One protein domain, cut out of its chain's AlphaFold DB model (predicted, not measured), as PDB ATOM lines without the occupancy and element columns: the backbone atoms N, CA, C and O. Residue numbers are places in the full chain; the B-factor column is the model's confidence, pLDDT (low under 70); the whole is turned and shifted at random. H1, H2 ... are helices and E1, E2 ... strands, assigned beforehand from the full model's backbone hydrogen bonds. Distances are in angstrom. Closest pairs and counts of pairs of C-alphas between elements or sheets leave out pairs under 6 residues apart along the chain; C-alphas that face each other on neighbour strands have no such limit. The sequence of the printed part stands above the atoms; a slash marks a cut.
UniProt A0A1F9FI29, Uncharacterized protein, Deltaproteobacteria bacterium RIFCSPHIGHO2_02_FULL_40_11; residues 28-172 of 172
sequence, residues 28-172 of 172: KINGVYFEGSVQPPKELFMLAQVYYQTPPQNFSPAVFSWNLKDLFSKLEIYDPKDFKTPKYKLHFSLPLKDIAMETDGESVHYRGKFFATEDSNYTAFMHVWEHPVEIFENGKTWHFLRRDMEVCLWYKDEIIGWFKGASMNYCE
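Overview. This is residues 28 to 172 of the 172 residues of an uncharacterized protein of Deltaproteobacteria bacterium RIFCSPHIGHO2_02_FULL_40_11 (UniProt A0A1F9FI29). A small, flattened barrel of eight antiparallel strands makes the body: its first half, E1 to E4, crosses the longer strands of its second half, E6 to E9, and the ring is closed, though E4 and E6 meet over a few residues. The hairpin E7 and E8 runs on past the body, and its tip, residues 136 to 141, sticks out; E5 widens the sheet beside E6 outside the ring, and the small helix H1 packs on the outside of the barrel at E9 and E1. The printed part has 145 residues, with one named helix and nine named strands in the order E1, H1, then E2 to E9, and the class is mostly strand. The whole is compact, with a radius of gyration of the C-alphas of 16.0 A, and the C-alphas span 51 by 41 by 27 A.

Along the chain. E1 takes residues 28 to 35, starts at C-alpha 28 at (159.371, 97.850, 176.498), and bends by 55 degrees at residue 31. H1 takes residues 42 to 48 and is 9.7 A from first to last C-alpha. E2 is residues 59 to 67, 25.5 A long, and E3 is residues 72 to 79. E4, residues 82 to 93, is 27.3 A long and bends by 57 degrees at residue 87. E5 is residues 99 to 104, and E6 is residues 107 to 116, 28.2 A long. E7, residues 122 to 137, is 44.1 A long and bends by 52 degrees at residue 132. E8, residues 140 to 155, is 47.6 A long and begins at C-alpha 140 at (180.278, 82.238, 166.642). E9, residues 158 to 171, is 39.9 A long and ends at C-alpha 171 at (174.714, 94.280, 169.606).

Arrangement. Round the closed barrel run E1, E2, E3, E4, E6, E7, E8 and E9, and back to E1, each antiparallel to its neighbours. E1 and E2 stand at 139 degrees, with N 29 and O 64 at 2.8 A within hydrogen-bond range. E2, E3 and E4 form a meander, each strand the antiparallel neighbour of the one before; N 63 and O 76 are 2.8 A apart, and N 75 and O 90 are 2.9 A apart. E4 and E6 have one pair within range, N 93 and O 115 at 3.1 A. The pairing of E6 is staggered: E5 is beside its residues 107 to 112 and E4 beside its residues 114 to 116, on one side of it, with E7 on the other side. E5 to E9 form a second meander, with N 100 and O 111 at 2.8 A, N 108 and O 130 at 2.8 A, N 133 and O 144 at 2.8 A, and N 147 and O 167 at 2.8 A. E9 and E1 close the ring, with N 34 and O 162 at 2.8 A. The closest C-alphas of E2 and E9, those of Ala 62 and Phe 163, are 7.4 A apart. E4 and E5 are apart, and so are E3 and E8. H1 is on the barrel, outside it, at a height over the sheet of 9.4 A. It lies over E9 and only just over E1, on which 3 of its 7 C-alphas fall, and runs across the strands, at 67 degrees to E9 on the local plane. The closest C-alphas of H1 and E9, those of Phe 45 and Lys 164, are 6.9 A apart. In H1 every O i to N i+4 pair is within hydrogen-bond range.

Size, cuts and confidence. The two C-alphas farthest apart, those of Asn 121 and Gly 139, are 52.7 A from each other. The printed part has no cut and ends at residue 172, the chain's last residue. The links E1 to H1 and H1 to E2 are short, the others are tight, and none is long. The mean pLDDT of the printed part of this model is 85.4; residues 46 to 53 and 171 to 172 are under 70.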
ATOM      1  N   LYS A  28     160.471  98.770 176.184       86.38
ATOM      2  CA  LYS A  28     159.371  97.850 176.498       86.38
ATOM      3  C   LYS A  28     159.926  96.510 176.945       86.38
ATOM      4  O   LYS A  28     160.676  95.871 176.211       86.38
ATOM      5  N   ILE A  29     159.530  96.076 178.133       88.19
ATOM      6  CA  ILE A  29     159.913  94.792 178.706       88.19
ATOM      7  C   ILE A  29     158.655  93.949 178.870       88.19
ATOM      8  O   ILE A  29     157.761  94.272 179.653       88.19
ATOM      9  N   ASN A  30     158.605  92.853 178.118       87.06
ATOM     10  CA  ASN A  30     157.598  91.820 178.308       87.06
ATOM     11  C   ASN A  30     157.954  91.004 179.551       87.06
ATOM     12  O   ASN A  30     159.122  90.695 179.811       87.06
ATOM     13  N   GLY A  31     156.941  90.639 180.320       89.56
ATOM     14  CA  GLY A  31     157.136  89.885 181.541       89.56
ATOM     15  C   GLY A  31     155.844  89.301 182.072       89.56
ATOM     16  O   GLY A  31     154.847  89.151 181.362       89.56
ATOM     17  N   VAL A  32     155.884  88.963 183.352       91.06
ATOM     18  CA  VAL A  32     154.759  88.377 184.066       91.06
ATOM     19  C   VAL A  32     154.553  89.136 185.362       91.06
ATOM     20  O   VAL A  32     155.504  89.452 186.076       91.06
ATOM     21  N   TYR A  33     153.296  89.438 185.644       92.81
ATOM     22  CA  TYR A  33     152.823  90.031 186.877       92.81
ATOM     23  C   TYR A  33     152.187  88.953 187.754       92.81
ATOM     24  O   TYR A  33     151.340  88.194 187.296       92.81
ATOM     25  N   PHE A  34     152.589  88.897 189.015       93.38
ATOM     26  CA  PHE A  34     151.978  88.084 190.051       93.38
ATOM     27  C   PHE A  34     151.144  88.973 190.973       93.38
ATOM     28  O   PHE A  34     151.667  89.926 191.551       93.38
ATOM     29  N   GLU A  35     149.865  88.645 191.131       93.38
ATOM     30  CA  GLU A  35     148.957  89.308 192.066       93.38
ATOM     31  C   GLU A  35     149.082  88.676 193.464       93.38
ATOM     32  O   GLU A  35     148.744  87.508 193.673       93.38
ATOM     33  N   GLY A  36     149.592  89.442 194.431       93.25
ATOM     34  CA  GLY A  36     149.774  88.976 195.805       93.25
ATOM     35  C   GLY A  36     150.835  89.744 196.596       93.25
ATOM     36  O   GLY A  36     151.739  90.362 196.040       93.25
ATOM     37  N   SER A  37     150.738  89.670 197.925       93.81
ATOM     38  CA  SER A  37     151.609  90.406 198.853       93.81
ATOM     39  C   SER A  37     152.983  89.763 199.080       93.81
ATOM     40  O   SER A  37     153.902  90.423 199.559       93.81
ATOM     41  N   VAL A  38     153.153  88.490 198.711       92.62
ATOM     42  CA  VAL A  38     154.406  87.734 198.867       92.62
ATOM     43  C   VAL A  38     155.061  87.541 197.505       92.62
ATOM     44  O   VAL A  38     154.417  87.059 196.579       92.62
ATOM     45  N   GLN A  39     156.346  87.880 197.381       90.75
ATOM     46  CA  GLN A  39     157.088  87.643 196.144       90.75
ATOM     47  C   GLN A  39     157.206  86.130 195.887       90.75
ATOM     48  O   GLN A  39     157.679  85.404 196.768       90.75
ATOM     49  N   PRO A  40     156.807  85.625 194.709       86.19
ATOM     50  CA  PRO A  40     156.964  84.211 194.411       86.19
ATOM     51  C   PRO A  40     158.450  83.874 194.181       86.19
ATOM     52  O   PRO A  40     159.217  84.737 193.736       86.19
ATOM     53  N   PRO A  41     158.876  82.624 194.448       85.44
ATOM     54  CA  PRO A  41     160.230  82.163 194.152       85.44
ATOM     55  C   PRO A  41     160.661  82.459 192.711       85.44
ATOM     56  O   PRO A  41     159.852  82.418 191.778       85.44
ATOM     57  N   LYS A  42     161.956  82.730 192.512       81.62
ATOM     58  CA  LYS A  42     162.520  83.118 191.206       81.62
ATOM     59  C   LYS A  42     162.245  82.068 190.128       81.62
ATOM     60  O   LYS A  42     162.015  82.422 188.974       81.62
ATOM     61  N   GLU A  43     162.239  80.797 190.504       79.38
ATOM     62  CA  GLU A  43     161.977  79.654 189.634       79.38
ATOM     63  C   GLU A  43     160.580  79.722 189.021       79.38
ATOM     64  O   GLU A  43     160.425  79.433 187.836       79.38
ATOM     65  N   LEU A  44     159.580  80.184 189.782       77.38
ATOM     66  CA  LEU A  44     158.226  80.355 189.262       77.38
ATOM     67  C   LEU A  44     158.187  81.431 188.179       77.38
ATOM     68  O   LEU A  44     157.581  81.204 187.143       77.38
ATOM     69  N   PHE A  45     158.907  82.546 188.340       77.06
ATOM     70  CA  PHE A  45     159.013  83.554 187.279       77.06
ATOM     71  C   PHE A  45     159.762  83.058 186.031       77.06
ATOM     72  O   PHE A  45     159.423  83.466 184.922       77.06
ATOM     73  N   MET A  46     160.764  82.184 186.183       69.56
ATOM     74  CA  MET A  46     161.479  81.598 185.035       69.56
ATOM     75  C   MET A  46     160.593  80.623 184.256       69.56
ATOM     76  O   MET A  46     160.584  80.639 183.028       69.56
ATOM     77  N   LEU A  47     159.799  79.821 184.967       61.41
ATOM     78  CA  LEU A  47     158.773  78.973 184.359       61.41
ATOM     79  C   LEU A  47     157.636  79.818 183.759       61.41
ATOM     80  O   LEU A  47     156.968  79.373 182.825       61.41
ATOM     81  N   ALA A  48     157.457  81.053 184.245       59.97
ATOM     82  CA  ALA A  48     156.368  81.931 183.852       59.97
ATOM     83  C   ALA A  48     156.410  82.519 182.464       59.97
ATOM     84  O   ALA A  48     155.368  82.837 181.891       59.97
ATOM     85  N   GLN A  49     157.591  82.585 181.872       56.28
ATOM     86  CA  GLN A  49     157.725  83.008 180.484       56.28
ATOM     87  C   GLN A  49     157.056  82.016 179.506       56.28
ATOM     88  O   GLN A  49     156.803  82.368 178.357       56.28
ATOM     89  N   VAL A  50     156.686  80.812 179.969       61.59
ATOM     90  CA  VAL A  50     155.983  79.766 179.199       61.59
ATOM     91  C   VAL A  50     154.446  79.819 179.391       61.59
ATOM     92  O   VAL A  50     153.705  79.044 178.788       61.59
ATOM     93  N   TYR A  51     153.917  80.746 180.201       60.69
ATOM     94  CA  TYR A  51     152.524  80.733 180.695       60.69
ATOM     95  C   TYR A  51     151.434  81.208 179.727       60.69
ATOM     96  O   TYR A  51     150.268  81.267 180.112       60.69
ATOM     97  N   TYR A  52     151.756  81.462 178.459       58.72
ATOM     98  CA  TYR A  52     150.749  81.817 177.451       58.72
ATOM     99  C   TYR A  52     149.723  80.696 177.185       58.72
ATOM    100  O   TYR A  52     148.672  80.966 176.612       58.72
ATOM    101  N   GLN A  53     150.000  79.450 177.594       63.19
ATOM    102  CA  GLN A  53     149.098  78.308 177.384       63.19
ATOM    103  C   GLN A  53     148.285  77.923 178.632       63.19
ATOM    104  O   GLN A  53     147.080  77.705 178.521       63.19
ATOM    105  N   THR A  54     148.915  77.879 179.813       72.56
ATOM    106  CA  THR A  54     148.258  77.524 181.085       72.56
ATOM    107  C   THR A  54     148.894  78.310 182.238       72.56
ATOM    108  O   THR A  54     149.829  77.817 182.874       72.56
ATOM    109  N   PRO A  55     148.449  79.545 182.508       70.81
ATOM    110  CA  PRO A  55     149.012  80.359 183.580       70.81
ATOM    111  C   PRO A  55     148.688  79.745 184.953       70.81
ATOM    112  O   PRO A  55     147.534  79.382 185.206       70.81
ATOM    113  N   PRO A  56     149.662  79.634 185.871       79.00
ATOM    114  CA  PRO A  56     149.382  79.347 187.264       79.00
ATOM    115  C   PRO A  56     148.506  80.438 187.875       79.00
ATOM    116  O   PRO A  56     148.424  81.567 187.387       79.00
ATOM    117  N   GLN A  57     147.865  80.094 188.987       83.00
ATOM    118  CA  GLN A  57     146.996  81.015 189.701       83.00
ATOM    119  C   GLN A  57     147.735  82.315 190.063       83.00
ATOM    120  O   GLN A  57     148.879  82.278 190.510       83.00
ATOM    121  N   ASN A  58     147.050  83.447 189.881       88.12
ATOM    122  CA  ASN A  58     147.528  84.812 190.139       88.12
ATOM    123  C   ASN A  58     148.646  85.320 189.216       88.12
ATOM    124  O   ASN A  58     149.124  86.433 189.427       88.12
ATOM    125  N   PHE A  59     149.058  84.558 188.197       89.38
ATOM    126  CA  PHE A  59     149.993  85.048 187.186       89.38
ATOM    127  C   PHE A  59     149.244  85.598 185.972       89.38
ATOM    128  O   PHE A  59     148.430  84.916 185.350       89.38
ATOM    129  N   SER A  60     149.586  86.830 185.614       89.75
ATOM    130  CA  SER A  60     149.098  87.540 184.443       89.75
ATOM    131  C   SER A  60     150.268  87.953 183.552       89.75
ATOM    132  O   SER A  60     151.277  88.446 184.051       89.75
ATOM    133  N   PRO A  61     150.148  87.824 182.228       90.25
ATOM    134  CA  PRO A  61     151.056  88.480 181.300       90.25
ATOM    135  C   PRO A  61     151.062  89.988 181.545       90.25
ATOM    136  O   PRO A  61     150.017  90.584 181.825       90.25
ATOM    137  N   ALA A  62     152.225  90.615 181.427       91.94
ATOM    138  CA  ALA A  62     152.345  92.048 181.622       91.94
ATOM    139  C   ALA A  62     153.435  92.653 180.742       91.94
ATOM    140  O   ALA A  62     154.394  91.986 180.345       91.94
ATOM    141  N   VAL A  63     153.284  93.939 180.460       92.00
ATOM    142  CA  VAL A  63     154.270  94.746 179.749       92.00
ATOM    143  C   VAL A  63     154.589  95.951 180.609       92.00
ATOM    144  O   VAL A  63     153.687  96.665 181.051       92.00
ATOM    145  N   PHE A  64     155.877  96.181 180.829       91.50
ATOM    146  CA  PHE A  64     156.350  97.415 181.425       91.50
ATOM    147  C   PHE A  64     157.050  98.268 180.371       91.50
ATOM    148  O   PHE A  64     157.978  97.811 179.705       91.50
ATOM    149  N   SER A  65     156.602  99.510 180.238       89.12
ATOM    150  CA  SER A  65     157.213 100.533 179.394       89.12
ATOM    151  C   SER A  65     157.841 101.608 180.269       89.12
ATOM    152  O   SER A  65     157.225 102.044 181.241       89.12
ATOM    153  N   TRP A  66     159.005 102.120 179.884       83.25
ATOM    154  CA  TRP A  66     159.566 103.329 180.487       83.25
ATOM    155  C   TRP A  66     160.359 104.156 179.491       83.25
ATOM    156  O   TRP A  66     160.886 103.647 178.501       83.25
ATOM    157  N   ASN A  67     160.412 105.455 179.761       78.88
ATOM    158  CA  ASN A  67     161.174 106.419 178.993       78.88
ATOM    159  C   ASN A  67     161.778 107.460 179.947       78.88
ATOM    160  O   ASN A  67     161.062 108.254 180.565       78.88
ATOM    161  N   LEU A  68     163.110 107.460 180.044       72.38
ATOM    162  CA  LEU A  68     163.869 108.390 180.884       72.38
ATOM    163  C   LEU A  68     163.864 109.832 180.356       72.38
ATOM    164  O   LEU A  68     164.083 110.756 181.131       72.38
ATOM    165  N   LYS A  69     163.621 110.051 179.059       74.31
ATOM    166  CA  LYS A  69     163.521 111.393 178.466       74.31
ATOM    167  C   LYS A  69     162.192 112.058 178.815       74.31
ATOM    168  O   LYS A  69     162.170 113.230 179.178       74.31
ATOM    169  N   ASP A  70     161.111 111.291 178.727       74.19
ATOM    170  CA  ASP A  70     159.747 111.785 178.949       74.19
ATOM    171  C   ASP A  70     159.290 111.634 180.411       74.19
ATOM    172  O   ASP A  70     158.165 111.995 180.750       74.19
ATOM    173  N   LEU A  71     160.167 111.124 181.287       78.12
ATOM    174  CA  LEU A  71     159.912 110.907 182.718       78.12
ATOM    175  C   LEU A  71     158.633 110.113 182.977       78.12
ATOM    176  O   LEU A  71     157.852 110.408 183.887       78.12
ATOM    177  N   PHE A  72     158.451 109.077 182.170       83.19
ATOM    178  CA  PHE A  72     157.237 108.289 182.120       83.19
ATOM    179  C   PHE A  72     157.549 106.810 182.304       83.19
ATOM    180  O   PHE A  72     158.511 106.285 181.736       83.19
ATOM    181  N   SER A  73     156.685 106.120 183.038       88.69
ATOM    182  CA  SER A  73     156.607 104.668 182.988       88.69
ATOM    183  C   SER A  73     155.169 104.178 183.063       88.69
ATOM    184  O   SER A  73     154.248 104.902 183.447       88.69
ATOM    185  N   LYS A  74     154.957 102.939 182.630       92.12
ATOM    186  CA  LYS A  74     153.636 102.333 182.515       92.12
ATOM    187  C   LYS A  74     153.719 100.836 182.727       92.12
ATOM    188  O   LYS A  74     154.544 100.174 182.102       92.12
ATOM    189  N   LEU A  75     152.805 100.313 183.534       93.75
ATOM    190  CA  LEU A  75     152.572  98.884 183.698       93.75
ATOM    191  C   LEU A  75     151.204  98.526 183.105       93.75
ATOM    192  O   LEU A  75     150.175  99.049 183.537       93.75
ATOM    193  N   GLU A  76     151.202  97.635 182.119       93.94
ATOM    194  CA  GLU A  76     150.004  97.063 181.501       93.94
ATOM    195  C   GLU A  76     149.912  95.581 181.881       93.94
ATOM    196  O   GLU A  76     150.821  94.807 181.588       93.94
ATOM    197  N   ILE A  77     148.827  95.189 182.551       92.38
ATOM    198  CA  ILE A  77     148.574  93.815 183.011       92.38
ATOM    199  C   ILE A  77     147.414  93.251 182.198       92.38
ATOM    200  O   ILE A  77     146.354  93.873 182.118       92.38
ATOM    201  N   TYR A  78     147.598  92.073 181.617       90.19
ATOM    202  CA  TYR A  78     146.657  91.456 180.688       90.19
ATOM    203  C   TYR A  78     145.952  90.253 181.309       90.19
ATOM    204  O   TYR A  78     146.466  89.591 182.220       90.19
ATOM    205  N   ASP A  79     144.758  89.962 180.795       85.62
ATOM    206  CA  ASP A  79     144.120  88.681 181.056       85.62
ATOM    207  C   ASP A  79     144.849  87.600 180.236       85.62
ATOM    208  O   ASP A  79     145.060  87.788 179.036       85.62
ATOM    209  N   PRO A  80     145.231  86.455 180.825       79.94
ATOM    210  CA  PRO A  80     145.868  85.382 180.066       79.94
ATOM    211  C   PRO A  80     145.018  84.806 178.922       79.94
ATOM    212  O   PRO A  80     145.544  84.086 178.076       79.94
ATOM    213  N   LYS A  81     143.706  85.055 178.908       81.06
ATOM    214  CA  LYS A  81     142.779  84.638 177.847       81.06
ATOM    215  C   LYS A  81     142.522  85.746 176.822       81.06
ATOM    216  O   LYS A  81     142.005  85.444 175.747       81.06
ATOM    217  N   ASP A  82     142.880  86.995 177.126       81.31
ATOM    218  CA  ASP A  82     142.763  88.140 176.219       81.31
ATOM    219  C   ASP A  82     143.964  89.094 176.340       81.31
ATOM    220  O   ASP A  82     144.030  89.978 177.193       81.31
ATOM    221  N   PHE A  83     144.901  88.943 175.404       80.50
ATOM    222  CA  PHE A  83     146.113  89.758 175.309       80.50
ATOM    223  C   PHE A  83     145.913  91.077 174.555       80.50
ATOM    224  O   PHE A  83     146.872  91.832 174.384       80.50
ATOM    225  N   LYS A  84     144.710  91.358 174.037       82.88
ATOM    226  CA  LYS A  84     144.483  92.559 173.218       82.88
ATOM    227  C   LYS A  84     144.225  93.789 174.072       82.88
ATOM    228  O   LYS A  84     144.657  94.880 173.705       82.88
ATOM    229  N   THR A  85     143.541  93.613 175.200       86.00
ATOM    230  CA  THR A  85     143.133  94.716 176.072       86.00
ATOM    231  C   THR A  85     143.719  94.515 177.467       86.00
ATOM    232  O   THR A  85     143.476  93.475 178.075       86.00
ATOM    233  N   PRO A  86     144.488  95.478 178.005       89.00
ATOM    234  CA  PRO A  86     144.982  95.366 179.369       89.00
ATOM    235  C   PRO A  86     143.810  95.411 180.359       89.00
ATOM    236  O   PRO A  86     142.965  96.305 180.293       89.00
ATOM    237  N   LYS A  87     143.787  94.462 181.299       88.31
ATOM    238  CA  LYS A  87     142.874  94.439 182.453       88.31
ATOM    239  C   LYS A  87     143.148  95.626 183.378       88.31
ATOM    240  O   LYS A  87     142.213  96.252 183.868       88.31
ATOM    241  N   TYR A  88     144.428  95.938 183.594       88.25
ATOM    242  CA  TYR A  88     144.867  97.100 184.362       88.25
ATOM    243  C   TYR A  88     145.962  97.851 183.625       88.25
ATOM    244  O   TYR A  88     146.852  97.253 183.017       88.25
ATOM    245  N   LYS A  89     145.902  99.176 183.724       92.12
ATOM    246  CA  LYS A  89     146.888 100.084 183.161       92.12
ATOM    247  C   LYS A  89     147.186 101.167 184.182       92.12
ATOM    248  O   LYS A  89     146.293 101.923 184.549       92.12
ATOM    249  N   LEU A  90     148.429 101.196 184.642       91.69
ATOM    250  CA  LEU A  90     148.918 102.160 185.619       91.69
ATOM    251  C   LEU A  90     150.033 102.969 184.976       91.69
ATOM    252  O   LEU A  90     150.991 102.385 184.463       91.69
ATOM    253  N   HIS A  91     149.906 104.292 184.995       92.50
ATOM    254  CA  HIS A  91     150.968 105.190 184.567       92.50
ATOM    255  C   HIS A  91     151.642 105.778 185.792       92.50
ATOM    256  O   HIS A  91     150.981 106.136 186.762       92.50
ATOM    257  N   PHE A  92     152.961 105.896 185.742       89.44
ATOM    258  CA  PHE A  92     153.739 106.453 186.830       89.44
ATOM    259  C   PHE A  92     154.597 107.606 186.330       89.44
ATOM    260  O   PHE A  92     155.155 107.583 185.228       89.44
ATOM    261  N   SER A  93     154.705 108.619 187.182       84.25
ATOM    262  CA  SER A  93     155.678 109.689 186.993       84.25
ATOM    263  C   SER A  93     157.062 109.203 187.422       84.25
ATOM    264  O   SER A  93     157.204 108.552 188.461       84.25
ATOM    265  N   LEU A  94     158.076 109.517 186.612       75.12
ATOM    266  CA  LEU A  94     159.452 109.055 186.784       75.12
ATOM    267  C   LEU A  94     160.407 110.223 187.097       75.12
ATOM    268  O   LEU A  94     161.205 110.615 186.249       75.12
ATOM    269  N   PRO A  95     160.345 110.836 188.290       73.62
ATOM    270  CA  PRO A  95     161.261 111.915 188.647       73.62
ATOM    271  C   PRO A  95     162.712 111.404 188.719       73.62
ATOM    272  O   PRO A  95     163.046 110.612 189.592       73.62
ATOM    273  N   LEU A  96     163.604 111.902 187.846       72.69
ATOM    274  CA  LEU A  96     165.017 111.463 187.784       72.69
ATOM    275  C   LEU A  96     165.749 111.549 189.126       72.69
ATOM    276  O   LEU A  96     166.616 110.732 189.404       72.69
ATOM    277  N   LYS A  97     165.399 112.536 189.958       78.38
ATOM    278  CA  LYS A  97     165.981 112.722 191.296       78.38
ATOM    279  C   LYS A  97     165.739 111.536 192.238       78.38
ATOM    280  O   LYS A  97     166.481 111.380 193.199       78.38
ATOM    281  N   ASP A  98     164.710 110.736 191.962       79.00
ATOM    282  CA  ASP A  98     164.290 109.603 192.783       79.00
ATOM    283  C   ASP A  98     164.746 108.266 192.161       79.00
ATOM    284  O   ASP A  98     164.343 107.195 192.621       79.00
ATOM    285  N   ILE A  99     165.598 108.325 191.125       82.25
ATOM    286  CA  ILE A  99     166.261 107.172 190.514       82.25
ATOM    287  C   ILE A  99     167.726 107.161 190.952       82.25
ATOM    288  O   ILE A  99     168.510 108.040 190.595       82.25
ATOM    289  N   ALA A 100     168.106 106.134 191.700       85.38
ATOM    290  CA  ALA A 100     169.497 105.810 191.962       85.38
ATOM    291  C   ALA A 100     170.062 104.981 190.802       85.38
ATOM    292  O   ALA A 100     169.406 104.055 190.319       85.38
ATOM    293  N   MET A 101     171.285 105.308 190.383       86.62
ATOM    294  CA  MET A 101     172.045 104.563 189.383       86.62
ATOM    295  C   MET A 101     173.349 104.072 190.011       86.62
ATOM    296  O   MET A 101     174.123 104.874 190.535       86.62
ATOM    297  N   GLU A 102     173.586 102.768 189.947       87.69
ATOM    298  CA  GLU A 102     174.810 102.113 190.414       87.69
ATOM    299  C   GLU A 102     175.455 101.373 189.238       87.69
ATOM    300  O   GLU A 102     174.759 100.788 188.411       87.69
ATOM    301  N   THR A 103     176.781 101.397 189.150       84.62
ATOM    302  CA  THR A 103     177.542 100.686 188.112       84.62
ATOM    303  C   THR A 103     178.451  99.655 188.763       84.62
ATOM    304  O   THR A 103     179.200 100.011 189.675       84.62
ATOM    305  N   ASP A 104     178.417  98.416 188.276       81.56
ATOM    306  CA  ASP A 104     179.285  97.321 188.719       81.56
ATOM    307  C   ASP A 104     179.940  96.652 187.503       81.56
ATOM    308  O   ASP A 104     179.306  95.906 186.750       81.56
ATOM    309  N   GLY A 105     181.207  96.993 187.256       86.12
ATOM    310  CA  GLY A 105     181.909  96.619 186.028       86.12
ATOM    311  C   GLY A 105     181.204  97.173 184.788       86.12
ATOM    312  O   GLY A 105     181.079  98.385 184.630       86.12
ATOM    313  N   GLU A 106     180.747  96.276 183.914       82.38
ATOM    314  CA  GLU A 106     179.979  96.608 182.702       82.38
ATOM    315  C   GLU A 106     178.457  96.612 182.933       82.38
ATOM    316  O   GLU A 106     177.690  96.879 182.008       82.38
ATOM    317  N   SER A 107     178.006  96.316 184.157       81.69
ATOM    318  CA  SER A 107     176.585  96.297 184.507       81.69
ATOM    319  C   SER A 107     176.124  97.645 185.060       81.69
ATOM    320  O   SER A 107     176.840  98.304 185.819       81.69
ATOM    321  N   VAL A 108     174.895  98.038 184.724       85.06
ATOM    322  CA  VAL A 108     174.236  99.247 185.235       85.06
ATOM    323  C   VAL A 108     172.937  98.867 185.930       85.06
ATOM    324  O   VAL A 108     172.125  98.104 185.411       85.06
ATOM    325  N   HIS A 109     172.724  99.415 187.119       86.31
ATOM    326  CA  HIS A 109     171.575  99.139 187.963       86.31
ATOM    327  C   HIS A 109     170.799 100.427 188.203       86.31
ATOM    328  O   HIS A 109     171.354 101.393 188.724       86.31
ATOM    329  N   TYR A 110     169.505 100.428 187.890       85.69
ATOM    330  CA  TYR A 110     168.602 101.539 188.190       85.69
ATOM    331  C   TYR A 110     167.618 101.113 189.266       85.69
ATOM    332  O   TYR A 110     167.028 100.033 189.179       85.69
ATOM    333  N   ARG A 111     167.413 101.963 190.271       88.81
ATOM    334  CA  ARG A 111     166.437 101.731 191.340       88.81
ATOM    335  C   ARG A 111     165.655 102.998 191.614       88.81
ATOM    336  O   ARG A 111     166.257 104.058 191.742       88.81
ATOM    337  N   GLY A 112     164.340 102.906 191.749       87.38
ATOM    338  CA  GLY A 112     163.544 104.083 192.088       87.38
ATOM    339  C   GLY A 112     162.156 103.765 192.616       87.38
ATOM    340  O   GLY A 112     161.674 102.633 192.513       87.38
ATOM    341  N   LYS A 113     161.531 104.794 193.189       87.62
ATOM    342  CA  LYS A 113     160.141 104.787 193.654       87.62
ATOM    343  C   LYS A 113     159.323 105.729 192.775       87.62
ATOM    344  O   LYS A 113     159.719 106.871 192.561       87.62
ATOM    345  N   PHE A 114     158.169 105.265 192.317       86.38
ATOM    346  CA  PHE A 114     157.302 105.977 191.382       86.38
ATOM    347  C   PHE A 114     155.887 106.039 191.919       86.38
ATOM    348  O   PHE A 114     155.412 105.086 192.533       86.38
ATOM    349  N   PHE A 115     155.208 107.144 191.646       86.75
ATOM    350  CA  PHE A 115     153.829 107.367 192.062       86.75
ATOM    351  C   PHE A 115     152.932 107.361 190.840       86.75
ATOM    352  O   PHE A 115     153.282 107.973 189.817       86.75
ATOM    353  N   ALA A 116     151.802 106.663 190.943       87.69
ATOM    354  CA  ALA A 116     150.865 106.623 189.841       87.69
ATOM    355  C   ALA A 116     150.252 108.008 189.616       87.69
ATOM    356  O   ALA A 116     149.957 108.737 190.566       87.69
ATOM    357  N   THR A 117     150.090 108.385 188.353       87.06
ATOM    358  CA  THR A 117     149.597 109.719 187.983       87.06
ATOM    359  C   THR A 117     148.098 109.882 188.212       87.06
ATOM    360  O   THR A 117     147.626 110.989 188.454       87.06
ATOM    361  N   GLU A 118     147.355 108.780 188.153       85.56
ATOM    362  CA  GLU A 118     145.901 108.727 188.282       85.56
ATOM    363  C   GLU A 118     145.434 108.613 189.732       85.56
ATOM    364  O   GLU A 118     144.348 109.080 190.066       85.56
ATOM    365  N   ASP A 119     146.233 107.968 190.581       85.25
ATOM    366  CA  ASP A 119     145.904 107.702 191.977       85.25
ATOM    367  C   ASP A 119     147.190 107.582 192.801       85.25
ATOM    368  O   ASP A 119     147.899 106.578 192.742       85.25
ATOM    369  N   SER A 120     147.468 108.596 193.621       84.31
ATOM    370  CA  SER A 120     148.670 108.658 194.460       84.31
ATOM    371  C   SER A 120     148.748 107.561 195.525       84.31
ATOM    372  O   SER A 120     149.778 107.436 196.185       84.31
ATOM    373  N   ASN A 121     147.680 106.781 195.729       89.94
ATOM    374  CA  ASN A 121     147.740 105.592 196.573       89.94
ATOM    375  C   ASN A 121     148.553 104.471 195.916       89.94
ATOM    376  O   ASN A 121     149.081 103.627 196.631       89.94
ATOM    377  N   TYR A 122     148.682 104.445 194.588       92.50
ATOM    378  CA  TYR A 122     149.525 103.461 193.924       92.50
ATOM    379  C   TYR A 122     150.967 103.937 193.845       92.50
ATOM    380  O   TYR A 122     151.273 105.037 193.375       92.50
ATOM    381  N   THR A 123     151.869 103.060 194.266       92.44
ATOM    382  CA  THR A 123     153.310 103.267 194.159       92.44
ATOM    383  C   THR A 123     153.950 102.054 193.495       92.44
ATOM    384  O   THR A 123     153.609 100.920 193.814       92.44
ATOM    385  N   ALA A 124     154.910 102.278 192.604       92.31
ATOM    386  CA  ALA A 124     155.772 101.235 192.064       92.31
ATOM    387  C   ALA A 124     157.207 101.414 192.569       92.31
ATOM    388  O   ALA A 124     157.740 102.522 192.554       92.31
ATOM    389  N   PHE A 125     157.852 100.327 192.979       92.69
ATOM    390  CA  PHE A 125     159.296 100.287 193.204       92.69
ATOM    391  C   PHE A 125     159.930  99.465 192.094       92.69
ATOM    392  O   PHE A 125     159.624  98.283 191.959       92.69
ATOM    393  N   MET A 126     160.779 100.097 191.291       90.81
ATOM    394  CA  MET A 126     161.387  99.495 190.106       90.81
ATOM    395  C   MET A 126     162.855  99.234 190.355       90.81
ATOM    396  O   MET A 126     163.562 100.157 190.761       90.81
ATOM    397  N   HIS A 127     163.312  98.041 189.996       91.44
ATOM    398  CA  HIS A 127     164.718  97.731 189.806       91.44
ATOM    399  C   HIS A 127     164.952  97.248 188.369       91.44
ATOM    400  O   HIS A 127     164.232  96.382 187.869       91.44
ATOM    401  N   VAL A 128     165.969  97.804 187.713       88.12
ATOM    402  CA  VAL A 128     166.423  97.399 186.377       88.12
ATOM    403  C   VAL A 128     167.904  97.061 186.456       88.12
ATOM    404  O   VAL A 128     168.677  97.823 187.035       88.12
ATOM    405  N   TRP A 129     168.287  95.935 185.866       90.00
ATOM    406  CA  TRP A 129     169.666  95.474 185.746       90.00
ATOM    407  C   TRP A 129     170.015  95.345 184.271       90.00
ATOM    408  O   TRP A 129     169.500  94.456 183.594       90.00
ATOM    409  N   GLU A 130     170.898  96.201 183.783       88.25
ATOM    410  CA  GLU A 130     171.454  96.136 182.434       88.25
ATOM    411  C   GLU A 130     172.841  95.506 182.498       88.25
ATOM    412  O   GLU A 130     173.665  95.935 183.300       88.25
ATOM    413  N   HIS A 131     173.104  94.486 181.687       88.00
ATOM    414  CA  HIS A 131     174.412  93.835 181.643       88.00
ATOM    415  C   HIS A 131     174.662  93.172 180.282       88.00
ATOM    416  O   HIS A 131     173.713  92.702 179.637       88.00
ATOM    417  N   PRO A 132     175.922  93.128 179.823       87.81
ATOM    418  CA  PRO A 132     176.277  92.407 178.613       87.81
ATOM    419  C   PRO A 132     176.145  90.894 178.824       87.81
ATOM    420  O   PRO A 132     176.417  90.359 179.901       87.81
ATOM    421  N   VAL A 133     175.709  90.197 177.779       86.81
ATOM    422  CA  VAL A 133     175.602  88.738 177.720       86.81
ATOM    423  C   VAL A 133     176.192  88.265 176.403       86.81
ATOM    424  O   VAL A 133     175.888  88.810 175.345       86.81
ATOM    425  N   GLU A 134     176.993  87.209 176.467       89.62
ATOM    426  CA  GLU A 134     177.557  86.549 175.295       89.62
ATOM    427  C   GLU A 134     176.931  85.167 175.129       89.62
ATOM    428  O   GLU A 134     176.860  84.382 176.079       89.62
ATOM    429  N   ILE A 135     176.475  84.859 173.918       86.94
ATOM    430  CA  ILE A 135     175.965  83.534 173.562       86.94
ATOM    431  C   ILE A 135     176.895  82.938 172.514       86.94
ATOM    432  O   ILE A 135     177.086  83.510 171.441       86.94
ATOM    433  N   PHE A 136     177.470  81.777 172.824       89.88
ATOM    434  CA  PHE A 136     178.313  81.033 171.897       89.88
ATOM    435  C   PHE A 136     177.513  79.913 171.231       89.88
ATOM    436  O   PHE A 136     177.069  78.978 171.898       89.88
ATOM    437  N   GLU A 137     177.356  79.990 169.911       90.00
ATOM    438  CA  GLU A 137     176.639  78.986 169.128       90.00
ATOM    439  C   GLU A 137     177.324  78.771 167.771       90.00
ATOM    440  O   GLU A 137     177.667  79.720 167.066       90.00
ATOM    441  N   ASN A 138     177.530  77.505 167.388       91.06
ATOM    442  CA  ASN A 138     178.105  77.114 166.093       91.06
ATOM    443  C   ASN A 138     179.446  77.801 165.753       91.06
ATOM    444  O   ASN A 138     179.696  78.161 164.603       91.06
ATOM    445  N   GLY A 139     180.317  77.993 166.750       91.12
ATOM    446  CA  GLY A 139     181.630  78.618 166.549       91.12
ATOM    447  C   GLY A 139     181.601  80.145 166.427       91.12
ATOM    448  O   GLY A 139     182.635  80.737 166.125       91.12
ATOM    449  N   LYS A 140     180.445  80.781 166.646       90.12
ATOM    450  CA  LYS A 140     180.278  82.238 166.642       90.12
ATOM    451  C   LYS A 140     179.862  82.728 168.026       90.12
ATOM    452  O   LYS A 140     179.048  82.086 168.688       90.12
ATOM    453  N   THR A 141     180.397  83.879 168.426       89.88
ATOM    454  CA  THR A 141     179.966  84.610 169.623       89.88
ATOM    455  C   THR A 141     179.004  85.711 169.208       89.88
ATOM    456  O   THR A 141     179.294  86.476 168.290       89.88
ATOM    457  N   TRP A 142     177.861  85.773 169.880       85.69
ATOM    458  CA  TRP A 142     176.848  86.805 169.714       85.69
ATOM    459  C   TRP A 142     176.792  87.637 170.989       85.69
ATOM    460  O   TRP A 142     176.663  87.075 172.078       85.69
ATOM    461  N   HIS A 143     176.874  88.957 170.853       85.62
ATOM    462  CA  HIS A 143     176.855  89.880 171.983       85.62
ATOM    463  C   HIS A 143     175.468  90.512 172.111       85.62
ATOM    464  O   HIS A 143     174.868  90.960 171.131       85.62
ATOM    465  N   PHE A 144     174.946  90.539 173.331       83.88
ATOM    466  CA  PHE A 144     173.643  91.105 173.652       83.88
ATOM    467  C   PHE A 144     173.754  92.028 174.853       83.88
ATOM    468  O   PHE A 144     174.496  91.759 175.795       83.88
ATOM    469  N   LEU A 145     172.928  93.066 174.871       85.56
ATOM    470  CA  LEU A 145     172.624  93.805 176.083       85.56
ATOM    471  C   LEU A 145     171.344  93.227 176.685       85.56
ATOM    472  O   LEU A 145     170.255  93.361 176.108       85.56
ATOM    473  N   ARG A 146     171.472  92.575 177.841       87.88
ATOM    474  CA  ARG A 146     170.341  92.037 178.592       87.88
ATOM    475  C   ARG A 146     169.876  93.048 179.627       87.88
ATOM    476  O   ARG A 146     170.680  93.644 180.336       87.88
ATOM    477  N   ARG A 147     168.559  93.203 179.730       87.44
ATOM    478  CA  ARG A 147     167.901  93.969 180.788       87.44
ATOM    479  C   ARG A 147     166.971  93.057 181.546       87.44
ATOM    480  O   ARG A 147     165.982  92.609 180.971       87.44
ATOM    481  N   ASP A 148     167.266  92.807 182.810       89.19
ATOM    482  CA  ASP A 148     166.315  92.190 183.725       89.19
ATOM    483  C   ASP A 148     165.592  93.287 184.502       89.19
ATOM    484  O   ASP A 148     166.172  94.322 184.838       89.19
ATOM    485  N   MET A 149     164.313  93.069 184.779       90.12
ATOM    486  CA  MET A 149     163.472  94.068 185.411       90.12
ATOM    487  C   MET A 149     162.558  93.451 186.456       90.12
ATOM    488  O   MET A 149     161.920  92.427 186.210       90.12
ATOM    489  N   GLU A 150     162.442  94.136 187.589       93.44
ATOM    490  CA  GLU A 150     161.495  93.828 188.652       93.44
ATOM    491  C   GLU A 150     160.724  95.089 189.053       93.44
ATOM    492  O   GLU A 150     161.306  96.167 189.195       93.44
ATOM    493  N   VAL A 151     159.409  94.958 189.243       93.38
ATOM    494  CA  VAL A 151     158.575  96.020 189.825       93.38
ATOM    495  C   VAL A 151     157.740  95.448 190.954       93.38
ATOM    496  O   VAL A 151     156.982  94.506 190.749       93.38
ATOM    497  N   CYS A 152     157.840  96.040 192.137       95.62
ATOM    498  CA  CYS A 152     156.927  95.781 193.241       95.62
ATOM    499  C   CYS A 152     155.832  96.848 193.236       95.62
ATOM    500  O   CYS A 152     156.137  98.042 193.317       95.62
ATOM    501  N   LEU A 153     154.574  96.428 193.120       95.69
ATOM    502  CA  LEU A 153     153.427  97.325 193.103       95.69
ATOM    503  C   LEU A 153     152.779  97.381 194.486       95.69
ATOM    504  O   LEU A 153     152.481  96.350 195.092       95.69
ATOM    505  N   TRP A 154     152.540  98.599 194.953       95.19
ATOM    506  CA  TRP A 154     151.956  98.902 196.249       95.19
ATOM    507  C   TRP A 154     150.660  99.683 196.079       95.19
ATOM    508  O   TRP A 154     150.555 100.535 195.191       95.19
ATOM    509  N   TYR A 155     149.712  99.434 196.975       94.06
ATOM    510  CA  TYR A 155     148.549 100.277 197.205       94.06
ATOM    511  C   TYR A 155     148.570 100.745 198.660       94.06
ATOM    512  O   TYR A 155     148.484  99.937 199.584       94.06
ATOM    513  N   LYS A 156     148.706 102.057 198.863       92.12
ATOM    514  CA  LYS A 156     149.020 102.682 200.152       92.12
ATOM    515  C   LYS A 156     150.307 102.077 200.726       92.12
ATOM    516  O   LYS A 156     151.373 102.288 200.157       92.12
ATOM    517  N   ASP A 157     150.186 101.288 201.789       89.69
ATOM    518  CA  ASP A 157     151.295 100.662 202.509       89.69
ATOM    519  C   ASP A 157     151.308  99.131 202.350       89.69
ATOM    520  O   ASP A 157     152.007  98.433 203.082       89.69
ATOM    521  N   GLU A 158     150.542  98.594 201.396       95.38
ATOM    522  CA  GLU A 158     150.436  97.156 201.154       95.38
ATOM    523  C   GLU A 158     150.969  96.780 199.774       95.38
ATOM    524  O   GLU A 158     150.647  97.408 198.764       95.38
ATOM    525  N   ILE A 159     151.758  95.707 199.725       96.56
ATOM    526  CA  ILE A 159     152.182  95.089 198.470       96.56
ATOM    527  C   ILE A 159     150.986  94.366 197.860       96.56
ATOM    528  O   ILE A 159     150.383  93.504 198.500       96.56
ATOM    529  N   ILE A 160     150.691  94.677 196.602       95.62
ATOM    530  CA  ILE A 160     149.590  94.065 195.851       95.62
ATOM    531  C   ILE A 160     150.069  93.196 194.686       95.62
ATOM    532  O   ILE A 160     149.291  92.414 194.138       95.62
ATOM    533  N   GLY A 161     151.347  93.283 194.316       95.81
ATOM    534  CA  GLY A 161     151.913  92.361 193.344       95.81
ATOM    535  C   GLY A 161     153.323  92.672 192.884       95.81
ATOM    536  O   GLY A 161     153.963  93.638 193.308       95.81
ATOM    537  N   TRP A 162     153.800  91.806 191.998       95.44
ATOM    538  CA  TRP A 162     155.187  91.747 191.558       95.44
ATOM    539  C   TRP A 162     155.256  91.493 190.061       95.44
ATOM    540  O   TRP A 162     154.787  90.469 189.576       95.44
ATOM    541  N   PHE A 163     155.887  92.391 189.323       93.50
ATOM    542  CA  PHE A 163     156.244  92.188 187.929       93.50
ATOM    543  C   PHE A 163     157.692  91.725 187.819       93.50
ATOM    544  O   PHE A 163     158.573  92.270 188.488       93.50
ATOM    545  N   LYS A 164     157.941  90.778 186.916       92.88
ATOM    546  CA  LYS A 164     159.283  90.411 186.477       92.88
ATOM    547  C   LYS A 164     159.318  90.225 184.971       92.88
ATOM    548  O   LYS A 164     158.481  89.520 184.408       92.88
ATOM    549  N   GLY A 165     160.308  90.821 184.324       90.25
ATOM    550  CA  GLY A 165     160.488  90.735 182.883       90.25
ATOM    551  C   GLY A 165     161.952  90.800 182.490       90.25
ATOM    552  O   GLY A 165     162.815  91.126 183.307       90.25
ATOM    553  N   ALA A 166     162.225  90.467 181.235       88.25
ATOM    554  CA  ALA A 166     163.551  90.615 180.664       88.25
ATOM    555  C   ALA A 166     163.463  90.986 179.184       88.25
ATOM    556  O   ALA A 166     162.524  90.600 178.487       88.25
ATOM    557  N   SER A 167     164.456  91.722 178.700       85.94
ATOM    558  CA  SER A 167     164.659  91.967 177.272       85.94
ATOM    559  C   SER A 167     166.117  91.713 176.913       85.94
ATOM    560  O   SER A 167     167.008  91.897 177.743       85.94
ATOM    561  N   MET A 168     166.360  91.276 175.683       84.94
ATOM    562  CA  MET A 168     167.702  91.165 175.118       84.94
ATOM    563  C   MET A 168     167.720  91.916 173.800       84.94
ATOM    564  O   MET A 168     166.852  91.692 172.956       84.94
ATOM    565  N   ASN A 169     168.706  92.787 173.633       82.06
ATOM    566  CA  ASN A 169     168.920  93.516 172.392       82.06
ATOM    567  C   ASN A 169     170.266  93.096 171.815       82.06
ATOM    568  O   ASN A 169     171.259  93.060 172.539       82.06
ATOM    569  N   TYR A 170     170.264  92.714 170.542       76.19
ATOM    570  CA  TYR A 170     171.468  92.291 169.840       76.19
ATOM    571  C   TYR A 170     172.380  93.483 169.566       76.19
ATOM    572  O   TYR A 170     171.898  94.540 169.156       76.19
ATOM    573  N   CYS A 171     173.677  93.279 169.784       66.94
ATOM    574  CA  CYS A 171     174.714  94.280 169.606       66.94
ATOM    575  C   CYS A 171     175.610  93.857 168.452       66.94
ATOM    576  O   CYS A 171     176.285  92.833 168.542       66.94
ATOM    577  N   GLU A 172     175.539  94.625 167.362       57.09
ATOM    578  CA  GLU A 172     176.424  94.486 166.200       57.09
ATOM    579  C   GLU A 172     177.861  94.903 166.513       57.09
ATOM    580  O   GLU A 172     178.045  95.921 167.222       57.09
TER     581      GLU A 172